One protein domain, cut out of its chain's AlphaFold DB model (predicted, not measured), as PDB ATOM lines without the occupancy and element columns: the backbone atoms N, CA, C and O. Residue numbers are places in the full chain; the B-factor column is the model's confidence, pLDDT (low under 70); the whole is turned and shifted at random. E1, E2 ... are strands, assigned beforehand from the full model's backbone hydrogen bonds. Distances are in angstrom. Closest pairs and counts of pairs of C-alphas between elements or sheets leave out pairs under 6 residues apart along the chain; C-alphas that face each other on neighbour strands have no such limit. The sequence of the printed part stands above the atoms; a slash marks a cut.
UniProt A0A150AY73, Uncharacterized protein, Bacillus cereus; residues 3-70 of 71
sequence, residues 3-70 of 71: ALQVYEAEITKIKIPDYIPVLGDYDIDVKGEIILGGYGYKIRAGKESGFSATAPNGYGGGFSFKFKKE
ATOM      1  N   ALA A   3     257.168 225.656 112.520       64.31
ATOM      2  CA  ALA A   3     258.557 226.093 112.586       64.31
ATOM      3  C   ALA A   3     258.993 226.044 114.044       64.31
ATOM      4  O   ALA A   3     258.232 226.465 114.913       64.31
ATOM      5  N   LEU A   4     260.180 225.497 114.307       67.31
ATOM      6  CA  LEU A   4     260.693 225.377 115.672       67.31
ATOM      7  C   LEU A   4     261.357 226.678 116.126       67.31
ATOM      8  O   LEU A   4     261.179 227.090 117.265       67.31
ATOM      9  N   GLN A   5     262.094 227.334 115.229       72.75
ATOM     10  CA  GLN A   5     262.724 228.630 115.455       72.75
ATOM     11  C   GLN A   5     262.673 229.459 114.169       72.75
ATOM     12  O   GLN A   5     262.987 228.968 113.086       72.75
ATOM     13  N   VAL A   6     262.276 230.723 114.287       71.25
ATOM     14  CA  VAL A   6     262.275 231.684 113.180       71.25
ATOM     15  C   VAL A   6     263.206 232.821 113.570       71.25
ATOM     16  O   VAL A   6     263.009 233.459 114.601       71.25
ATOM     17  N   TYR A   7     264.233 233.041 112.761       75.12
ATOM     18  CA  TYR A   7     265.133 234.178 112.865       75.12
ATOM     19  C   TYR A   7     264.701 235.214 111.833       75.12
ATOM     20  O   TYR A   7     264.756 234.959 110.632       75.12
ATOM     21  N   GLU A   8     264.257 236.379 112.290       68.75
ATOM     22  CA  GLU A   8     263.910 237.497 111.414       68.75
ATOM     23  C   GLU A   8     265.126 238.420 111.276       68.75
ATOM     24  O   GLU A   8     265.626 238.969 112.256       68.75
ATOM     25  N   ALA A   9     265.619 238.571 110.049       69.19
ATOM     26  CA  ALA A   9     266.632 239.542 109.670       69.19
ATOM     27  C   ALA A   9     265.943 240.693 108.926       69.19
ATOM     28  O   ALA A   9     265.591 240.584 107.750       69.19
ATOM     29  N   GLU A  10     265.727 241.809 109.615       62.31
ATOM     30  CA  GLU A  10     265.166 243.010 108.999       62.31
ATOM     31  C   GLU A  10     266.274 243.796 108.279       62.31
ATOM     32  O   GLU A  10     267.207 244.293 108.910       62.31
ATOM     33  N   ILE A  11     266.185 243.908 106.953       64.50
ATOM     34  CA  ILE A  11     267.022 244.794 106.136       64.50
ATOM     35  C   ILE A  11     266.165 246.026 105.819       64.50
ATOM     36  O   ILE A  11     265.551 246.160 104.761       64.50
ATOM     37  N   THR A  12     266.081 246.925 106.798       57.31
ATOM     38  CA  THR A  12     265.091 248.015 106.840       57.31
ATOM     39  C   THR A  12     265.299 249.099 105.775       57.31
ATOM     40  O   THR A  12     264.377 249.866 105.510       57.31
ATOM     41  N   LYS A  13     266.491 249.232 105.173       58.66
ATOM     42  CA  LYS A  13     266.755 250.371 104.279       58.66
ATOM     43  C   LYS A  13     267.815 250.091 103.217       58.66
ATOM     44  O   LYS A  13     269.011 250.260 103.455       58.66
ATOM     45  N   ILE A  14     267.371 249.697 102.027       61.50
ATOM     46  CA  ILE A  14     268.210 249.735 100.826       61.50
ATOM     47  C   ILE A  14     267.955 251.091 100.169       61.50
ATOM     48  O   ILE A  14     266.948 251.271  99.492       61.50
ATOM     49  N   LYS A  15     268.854 252.060 100.394       57.53
ATOM     50  CA  LYS A  15     268.808 253.328  99.656       57.53
ATOM     51  C   LYS A  15     269.112 253.034  98.193       57.53
ATOM     52  O   LYS A  15     270.236 252.641  97.869       57.53
ATOM     53  N   ILE A  16     268.117 253.194  97.325       60.94
ATOM     54  CA  ILE A  16     268.329 253.117  95.883       60.94
ATOM     55  C   ILE A  16     269.150 254.355  95.500       60.94
ATOM     56  O   ILE A  16     268.725 255.470  95.791       60.94
ATOM     57  N   PRO A  17     270.349 254.197  94.917       53.78
ATOM     58  CA  PRO A  17     271.127 255.341  94.474       53.78
ATOM     59  C   PRO A  17     270.363 256.100  93.382       53.78
ATOM     60  O   PRO A  17     269.762 255.486  92.501       53.78
ATOM     61  N   ASP A  18     270.466 257.428  93.418       56.25
ATOM     62  CA  ASP A  18     269.781 258.441  92.584       56.25
ATOM     63  C   ASP A  18     269.892 258.234  91.051       56.25
ATOM     64  O   ASP A  18     269.277 258.926  90.249       56.25
ATOM     65  N   TYR A  19     270.674 257.246  90.612       56.97
ATOM     66  CA  TYR A  19     270.910 256.902  89.212       56.97
ATOM     67  C   TYR A  19     269.687 256.294  88.491       56.97
ATOM     68  O   TYR A  19     269.678 256.226  87.262       56.97
ATOM     69  N   ILE A  20     268.652 255.837  89.213       59.06
ATOM     70  CA  ILE A  20     267.435 255.244  88.626       59.06
ATOM     71  C   ILE A  20     266.261 256.237  88.761       59.06
ATOM     72  O   ILE A  20     265.581 256.239  89.789       59.06
ATOM     73  N   PRO A  21     265.948 257.037  87.721       52.44
ATOM     74  CA  PRO A  21     264.985 258.149  87.795       52.44
ATOM     75  C   PRO A  21     263.519 257.740  88.033       52.44
ATOM     76  O   PRO A  21     262.665 258.597  88.218       52.44
ATOM     77  N   VAL A  22     263.202 256.440  88.027       55.75
ATOM     78  CA  VAL A  22     261.849 255.898  88.275       55.75
ATOM     79  C   VAL A  22     261.646 255.439  89.728       55.75
ATOM     80  O   VAL A  22     260.507 255.264  90.151       55.75
ATOM     81  N   LEU A  23     262.722 255.241  90.503       54.38
ATOM     82  CA  LEU A  23     262.668 254.618  91.838       54.38
ATOM     83  C   LEU A  23     263.426 255.390  92.934       54.38
ATOM     84  O   LEU A  23     263.493 254.897  94.056       54.38
ATOM     85  N   GLY A  24     263.973 256.575  92.637       50.78
ATOM     86  CA  GLY A  24     264.779 257.369  93.582       50.78
ATOM     87  C   GLY A  24     264.068 257.768  94.885       50.78
ATOM     88  O   GLY A  24     264.735 257.977  95.888       50.78
ATOM     89  N   ASP A  25     262.734 257.782  94.888       56.97
ATOM     90  CA  ASP A  25     261.880 258.205  96.014       56.97
ATOM     91  C   ASP A  25     261.243 257.030  96.791       56.97
ATOM     92  O   ASP A  25     260.360 257.208  97.635       56.97
ATOM     93  N   TYR A  26     261.610 255.788  96.456       59.28
ATOM     94  CA  TYR A  26     261.000 254.605  97.061       59.28
ATOM     95  C   TYR A  26     261.957 253.929  98.037       59.28
ATOM     96  O   TYR A  26     262.888 253.222  97.652       59.28
ATOM     97  N   ASP A  27     261.647 254.075  99.322       66.81
ATOM     98  CA  ASP A  27     262.228 253.268 100.382       66.81
ATOM     99  C   ASP A  27     261.695 251.828 100.266       66.81
ATOM    100  O   ASP A  27     260.516 251.547 100.514       66.81
ATOM    101  N   ILE A  28     262.563 250.885  99.891       69.69
ATOM    102  CA  ILE A  28     262.236 249.455  99.916       69.69
ATOM    103  C   ILE A  28     262.743 248.860 101.227       69.69
ATOM    104  O   ILE A  28     263.945 248.810 101.497       69.69
ATOM    105  N   ASP A  29     261.800 248.377 102.027       75.00
ATOM    106  CA  ASP A  29     262.047 247.639 103.260       75.00
ATOM    107  C   ASP A  29     261.994 246.144 102.922       75.00
ATOM    108  O   ASP A  29     260.973 245.653 102.427       75.00
ATOM    109  N   VAL A  30     263.104 245.430 103.109       74.94
ATOM    110  CA  VAL A  30     263.199 243.995 102.820       74.94
ATOM    111  C   VAL A  30     263.452 243.257 104.124       74.94
ATOM    112  O   VAL A  30     264.439 243.487 104.808       74.94
ATOM    113  N   LYS A  31     262.591 242.312 104.473       82.50
ATOM    114  CA  LYS A  31     262.760 241.448 105.640       82.50
ATOM    115  C   LYS A  31     263.095 240.046 105.177       82.50
ATOM    116  O   LYS A  31     262.266 239.407 104.540       82.50
ATOM    117  N   GLY A  32     264.293 239.568 105.485       82.50
ATOM    118  CA  GLY A  32     264.644 238.161 105.353       82.50
ATOM    119  C   GLY A  32     264.184 237.389 106.588       82.50
ATOM    120  O   GLY A  32     264.353 237.844 107.710       82.50
ATOM    121  N   GLU A  33     263.617 236.208 106.403       78.94
ATOM    122  CA  GLU A  33     263.294 235.279 107.485       78.94
ATOM    123  C   GLU A  33     264.107 234.000 107.249       78.94
ATOM    124  O   GLU A  33     264.064 233.426 106.162       78.94
ATOM    125  N   ILE A  34     264.849 233.534 108.248       80.88
ATOM    126  CA  ILE A  34     265.503 232.223 108.245       80.88
ATOM    127  C   ILE A  34     264.703 231.327 109.181       80.88
ATOM    128  O   ILE A  34     264.500 231.643 110.351       80.88
ATOM    129  N   ILE A  35     264.227 230.200 108.666       80.19
ATOM    130  CA  ILE A  35     263.367 229.279 109.403       80.19
ATOM    131  C   ILE A  35     264.163 228.011 109.690       80.19
ATOM    132  O   ILE A  35     264.615 227.324 108.773       80.19
ATOM    133  N   LEU A  36     264.314 227.692 110.971       81.69
ATOM    134  CA  LEU A  36     264.948 226.474 111.452       81.69
ATOM    135  C   LEU A  36     263.890 225.556 112.075       81.69
ATOM    136  O   LEU A  36     263.201 225.876 113.043       81.69
ATOM    137  N   GLY A  37     263.787 224.372 111.501       71.12
ATOM    138  CA  GLY A  37     262.885 223.295 111.858       71.12
ATOM    139  C   GLY A  37     261.537 223.345 111.140       71.12
ATOM    140  O   GLY A  37     260.975 224.405 110.868       71.12
ATOM    141  N   GLY A  38     261.020 222.144 110.879       75.06
ATOM    142  CA  GLY A  38     259.695 221.875 110.329       75.06
ATOM    143  C   GLY A  38     259.545 222.105 108.822       75.06
ATOM    144  O   GLY A  38     260.529 222.101 108.094       75.06
ATOM    145  N   TYR A  39     258.303 222.183 108.333       77.81
ATOM    146  CA  TYR A  39     257.981 222.096 106.900       77.81
ATOM    147  C   TYR A  39     256.769 222.960 106.529       77.81
ATOM    148  O   TYR A  39     255.792 223.066 107.286       77.81
ATOM    149  N   GLY A  40     256.823 223.567 105.341       80.50
ATOM    150  CA  GLY A  40     255.688 224.246 104.718       80.50
ATOM    151  C   GLY A  40     256.057 225.527 103.977       80.50
ATOM    152  O   GLY A  40     257.202 225.966 103.989       80.50
ATOM    153  N   TYR A  41     255.053 226.133 103.348       79.44
ATOM    154  CA  TYR A  41     255.150 227.432 102.686       79.44
ATOM    155  C   TYR A  41     254.207 228.437 103.355       79.44
ATOM    156  O   TYR A  41     253.164 228.069 103.906       79.44
ATOM    157  N   LYS A  42     254.575 229.715 103.313       78.75
ATOM    158  CA  LYS A  42     253.760 230.841 103.768       78.75
ATOM    159  C   LYS A  42     253.859 231.939 102.720       78.75
ATOM    160  O   LYS A  42     254.949 232.371 102.365       78.75
ATOM    161  N   ILE A  43     252.709 232.387 102.236       79.50
ATOM    162  CA  ILE A  43     252.605 233.489 101.282       79.50
ATOM    163  C   ILE A  43     251.907 234.632 102.015       79.50
ATOM    164  O   ILE A  43     250.847 234.430 102.610       79.50
ATOM    165  N   ARG A  44     252.518 235.815 102.012       77.12
ATOM    166  CA  ARG A  44     251.928 237.059 102.514       77.12
ATOM    167  C   ARG A  44     251.626 237.931 101.298       77.12
ATOM    168  O   ARG A  44     252.539 238.278 100.555       77.12
ATOM    169  N   ALA A  45     250.356 238.250 101.081       70.88
ATOM    170  CA  ALA A  45     249.910 239.165 100.034       70.88
ATOM    171  C   ALA A  45     249.128 240.306 100.699       70.88
ATOM    172  O   ALA A  45     248.142 240.059 101.392       70.88
ATOM    173  N   GLY A  46     249.608 241.544 100.556       71.88
ATOM    174  CA  GLY A  46     249.052 242.723 101.225       71.88
ATOM    175  C   GLY A  46     249.988 243.931 101.125       71.88
ATOM    176  O   GLY A  46     250.729 244.061 100.155       71.88
ATOM    177  N   LYS A  47     249.996 244.798 102.150       65.62
ATOM    178  CA  LYS A  47     250.923 245.951 102.251       65.62
ATOM    179  C   LYS A  47     252.400 245.524 102.296       65.62
ATOM    180  O   LYS A  47     253.280 246.305 101.955       65.62
ATOM    181  N   GLU A  48     252.649 244.291 102.721       71.62
ATOM    182  CA  GLU A  48     253.954 243.633 102.765       71.62
ATOM    183  C   GLU A  48     253.783 242.332 101.989       71.62
ATOM    184  O   GLU A  48     253.000 241.464 102.390       71.62
ATOM    185  N   SER A  49     254.428 242.248 100.828       82.50
ATOM    186  CA  SER A  49     254.356 241.077  99.958       82.50
ATOM    187  C   SER A  49     255.576 240.213 100.208       82.50
ATOM    188  O   SER A  49     256.692 240.716 100.248       82.50
ATOM    189  N   GLY A  50     255.384 238.919 100.414       83.56
ATOM    190  CA  GLY A  50     256.488 238.052 100.789       83.56
ATOM    191  C   GLY A  50     256.160 236.584 100.672       83.56
ATOM    192  O   GLY A  50     254.996 236.175 100.694       83.56
ATOM    193  N   PHE A  51     257.206 235.781 100.580       84.00
ATOM    194  CA  PHE A  51     257.091 234.339 100.629       84.00
ATOM    195  C   PHE A  51     258.147 233.761 101.553       84.00
ATOM    196  O   PHE A  51     259.274 234.242 101.621       84.00
ATOM    197  N   SER A  52     257.785 232.689 102.239       82.25
ATOM    198  CA  SER A  52     258.733 231.860 102.961       82.25
ATOM    199  C   SER A  52     258.430 230.391 102.733       82.25
ATOM    200  O   SER A  52     257.273 229.988 102.578       82.25
ATOM    201  N   ALA A  53     259.486 229.592 102.653       82.69
ATOM    202  CA  ALA A  53     259.401 228.161 102.435       82.69
ATOM    203  C   ALA A  53     260.427 227.439 103.304       82.69
ATOM    204  O   ALA A  53     261.571 227.874 103.436       82.69
ATOM    205  N   THR A  54     260.017 226.305 103.859       83.44
ATOM    206  CA  THR A  54     260.862 225.452 104.690       83.44
ATOM    207  C   THR A  54     260.897 224.055 104.105       83.44
ATOM    208  O   THR A  54     259.856 223.418 103.923       83.44
ATOM    209  N   ALA A  55     262.107 223.589 103.796       80.00
ATOM    210  CA  ALA A  55     262.355 222.256 103.278       80.00
ATOM    211  C   ALA A  55     262.072 221.197 104.356       80.00
ATOM    212  O   ALA A  55     262.237 221.472 105.545       80.00
ATOM    213  N   PRO A  56     261.734 219.953 103.967       74.38
ATOM    214  CA  PRO A  56     261.514 218.859 104.917       74.38
ATOM    215  C   PRO A  56     262.760 218.528 105.752       74.38
ATOM    216  O   PRO A  56     262.644 217.910 106.802       74.38
ATOM    217  N   ASN A  57     263.939 218.995 105.327       79.62
ATOM    218  CA  ASN A  57     265.184 218.904 106.086       79.62
ATOM    219  C   ASN A  57     265.232 219.857 107.301       79.62
ATOM    220  O   ASN A  57     266.256 219.945 107.969       79.62
ATOM    221  N   GLY A  58     264.158 220.614 107.564       74.44
ATOM    222  CA  GLY A  58     264.086 221.571 108.664       74.44
ATOM    223  C   GLY A  58     264.890 222.845 108.421       74.44
ATOM    224  O   GLY A  58     265.184 223.557 109.368       74.44
ATOM    225  N   TYR A  59     265.254 223.157 107.180       79.31
ATOM    226  CA  TYR A  59     265.894 224.426 106.838       79.31
ATOM    227  C   TYR A  59     265.027 225.160 105.837       79.31
ATOM    228  O   TYR A  59     264.578 224.593 104.839       79.31
ATOM    229  N   GLY A  60     264.773 226.423 106.124       83.56
ATOM    230  CA  GLY A  60     263.895 227.259 105.341       83.56
ATOM    231  C   GLY A  60     264.345 228.694 105.336       83.56
ATOM    232  O   GLY A  60     265.115 229.147 106.183       83.56
ATOM    233  N   GLY A  61     263.829 229.408 104.360       83.88
ATOM    234  CA  GLY A  61     264.091 230.812 104.179       83.88
ATOM    235  C   GLY A  61     262.890 231.470 103.541       83.88
ATOM    236  O   GLY A  61     262.101 230.853 102.820       83.88
ATOM    237  N   GLY A  62     262.751 232.746 103.818       81.62
ATOM    238  CA  GLY A  62     261.784 233.588 103.169       81.62
ATOM    239  C   GLY A  62     262.261 235.006 103.100       81.62
ATOM    240  O   GLY A  62     263.218 235.402 103.760       81.62
ATOM    241  N   PHE A  63     261.556 235.775 102.298       81.62
ATOM    242  CA  PHE A  63     261.703 237.205 102.298       81.62
ATOM    243  C   PHE A  63     260.355 237.868 102.091       81.62
ATOM    244  O   PHE A  63     259.475 237.371 101.385       81.62
ATOM    245  N   SER A  64     260.207 239.015 102.729       81.69
ATOM    246  CA  SER A  64     259.092 239.927 102.568       81.69
ATOM    247  C   SER A  64     259.642 241.277 102.142       81.69
ATOM    248  O   SER A  64     260.707 241.683 102.586       81.69
ATOM    249  N   PHE A  65     258.928 241.969 101.276       76.56
ATOM    250  CA  PHE A  65     259.265 243.302 100.814       76.56
ATOM    251  C   PHE A  65     258.064 244.221 100.998       76.56
ATOM    252  O   PHE A  65     256.902 243.843 100.797       76.56
ATOM    253  N   LYS A  66     258.357 245.450 101.403       79.44
ATOM    254  CA  LYS A  66     257.380 246.502 101.632       79.44
ATOM    255  C   LYS A  66     257.876 247.770 100.963       79.44
ATOM    256  O   LYS A  66     258.921 248.306 101.317       79.44
ATOM    257  N   PHE A  67     257.084 248.260 100.020       71.31
ATOM    258  CA  PHE A  67     257.302 249.566  99.420       71.31
ATOM    259  C   PHE A  67     256.799 250.630 100.395       71.31
ATOM    260  O   PHE A  67     255.604 250.681 100.711       71.31
ATOM    261  N   LYS A  68     257.710 251.455 100.902       65.06
ATOM    262  CA  LYS A  68     257.377 252.710 101.565       65.06
ATOM    263  C   LYS A  68     257.556 253.812 100.529       65.06
ATOM    264  O   LYS A  68     258.584 253.907  99.869       65.06
ATOM    265  N   LYS A  69     256.505 254.603 100.346       57.97
ATOM    266  CA  LYS A  69     256.625 255.876  99.650       57.97
ATOM    267  C   LYS A  69     257.294 256.824 100.643       57.97
ATOM    268  O   LYS A  69     256.800 256.901 101.772       57.97
ATOM    269  N   GLU A  70     258.424 257.420 100.278       54.34
ATOM    270  CA  GLU A  70     258.984 258.526 101.056       54.34
ATOM    271  C   GLU A  70     257.943 259.672 100.979       54.34
ATOM    272  O   GLU A  70     257.394 259.939  99.907       54.34
TER     273      GLU A  70
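What this domain is: This is residues 3 to 70 of the 71 residues of an uncharacterized protein of Bacillus cereus (UniProt A0A150AY73). Picture one long, narrow, twisted sheet of five strands, a single layer with no named helix on either face. Three long strands, E1, E2 and E5, run side by side, the shorter E4 and E3 continue the sheet beside part of E5, and the loop of residues 15 to 25 lies at one end of the rod. The printed part has 68 residues with five named strands, E1 to E5 along the chain, and its class is all strand. The sheet's order is E1, E2, E5, E4, E3, all antiparallel. The whole is loose, with a radius of gyration of the C-alphas of 14.4 A, and spans 43 by 19 by 15 A.

How they stand to each other: Begin at the inner strands E2, residues 26 to 36, and E5, residues 59 to 69, which are antiparallel at 164 degrees. Their C-alphas 32 and 63 face each other at 4.3 A, and N 31 and O 64 are within hydrogen-bond range at 2.7 A. On the other side of E2 look for the edge strand E1, residues 5 to 14, at 162 degrees; E1 and E2 form a hairpin, with N 7 and O 34 at 2.8 A. On the other side of E5 find E4, residues 49 to 54, its hairpin partner at 174 degrees, where N 63 and O 51 are 2.8 A apart. Next comes the edge strand E3, residues 40 to 44, in a hairpin with E4 at 174 degrees; N 42 and O 52 are 2.8 A apart. E3, E4 and E5 are a meander, each strand the antiparallel neighbour of the one before. With E2 they make a Greek key, a run of four strands in which the first is the antiparallel neighbour of the fourth. E2 and E3 are apart, as are E1 and E3. From edge to edge the strands' lines turn by 34 degrees and the way across the sheet by 70 degrees.

Where its parts are: Find C-alpha 5 at (262.724, 228.630, 115.455); from there E1 runs 26.3 A to Ile 14. E2 starts at C-alpha 26, (261.000, 254.605, 97.061), and runs 31.8 A to Leu 36. E3 covers 13.5 A and E4 17.6 A. E5 runs 33.6 A from Tyr 59 to C-alpha 69 at (256.625, 255.876, 99.650).

The domain as a whole: The two C-alphas farthest apart are those of Pro 21 and Asn 57, 43.3 A. The printed part has no cut. The link from E1 to E2, 11 residues, is long; the other three are tight. The mean pLDDT of the printed part is 71.2; look for values under 70 at residues 3 to 4, 8 to 28, 47 and 68 to 70.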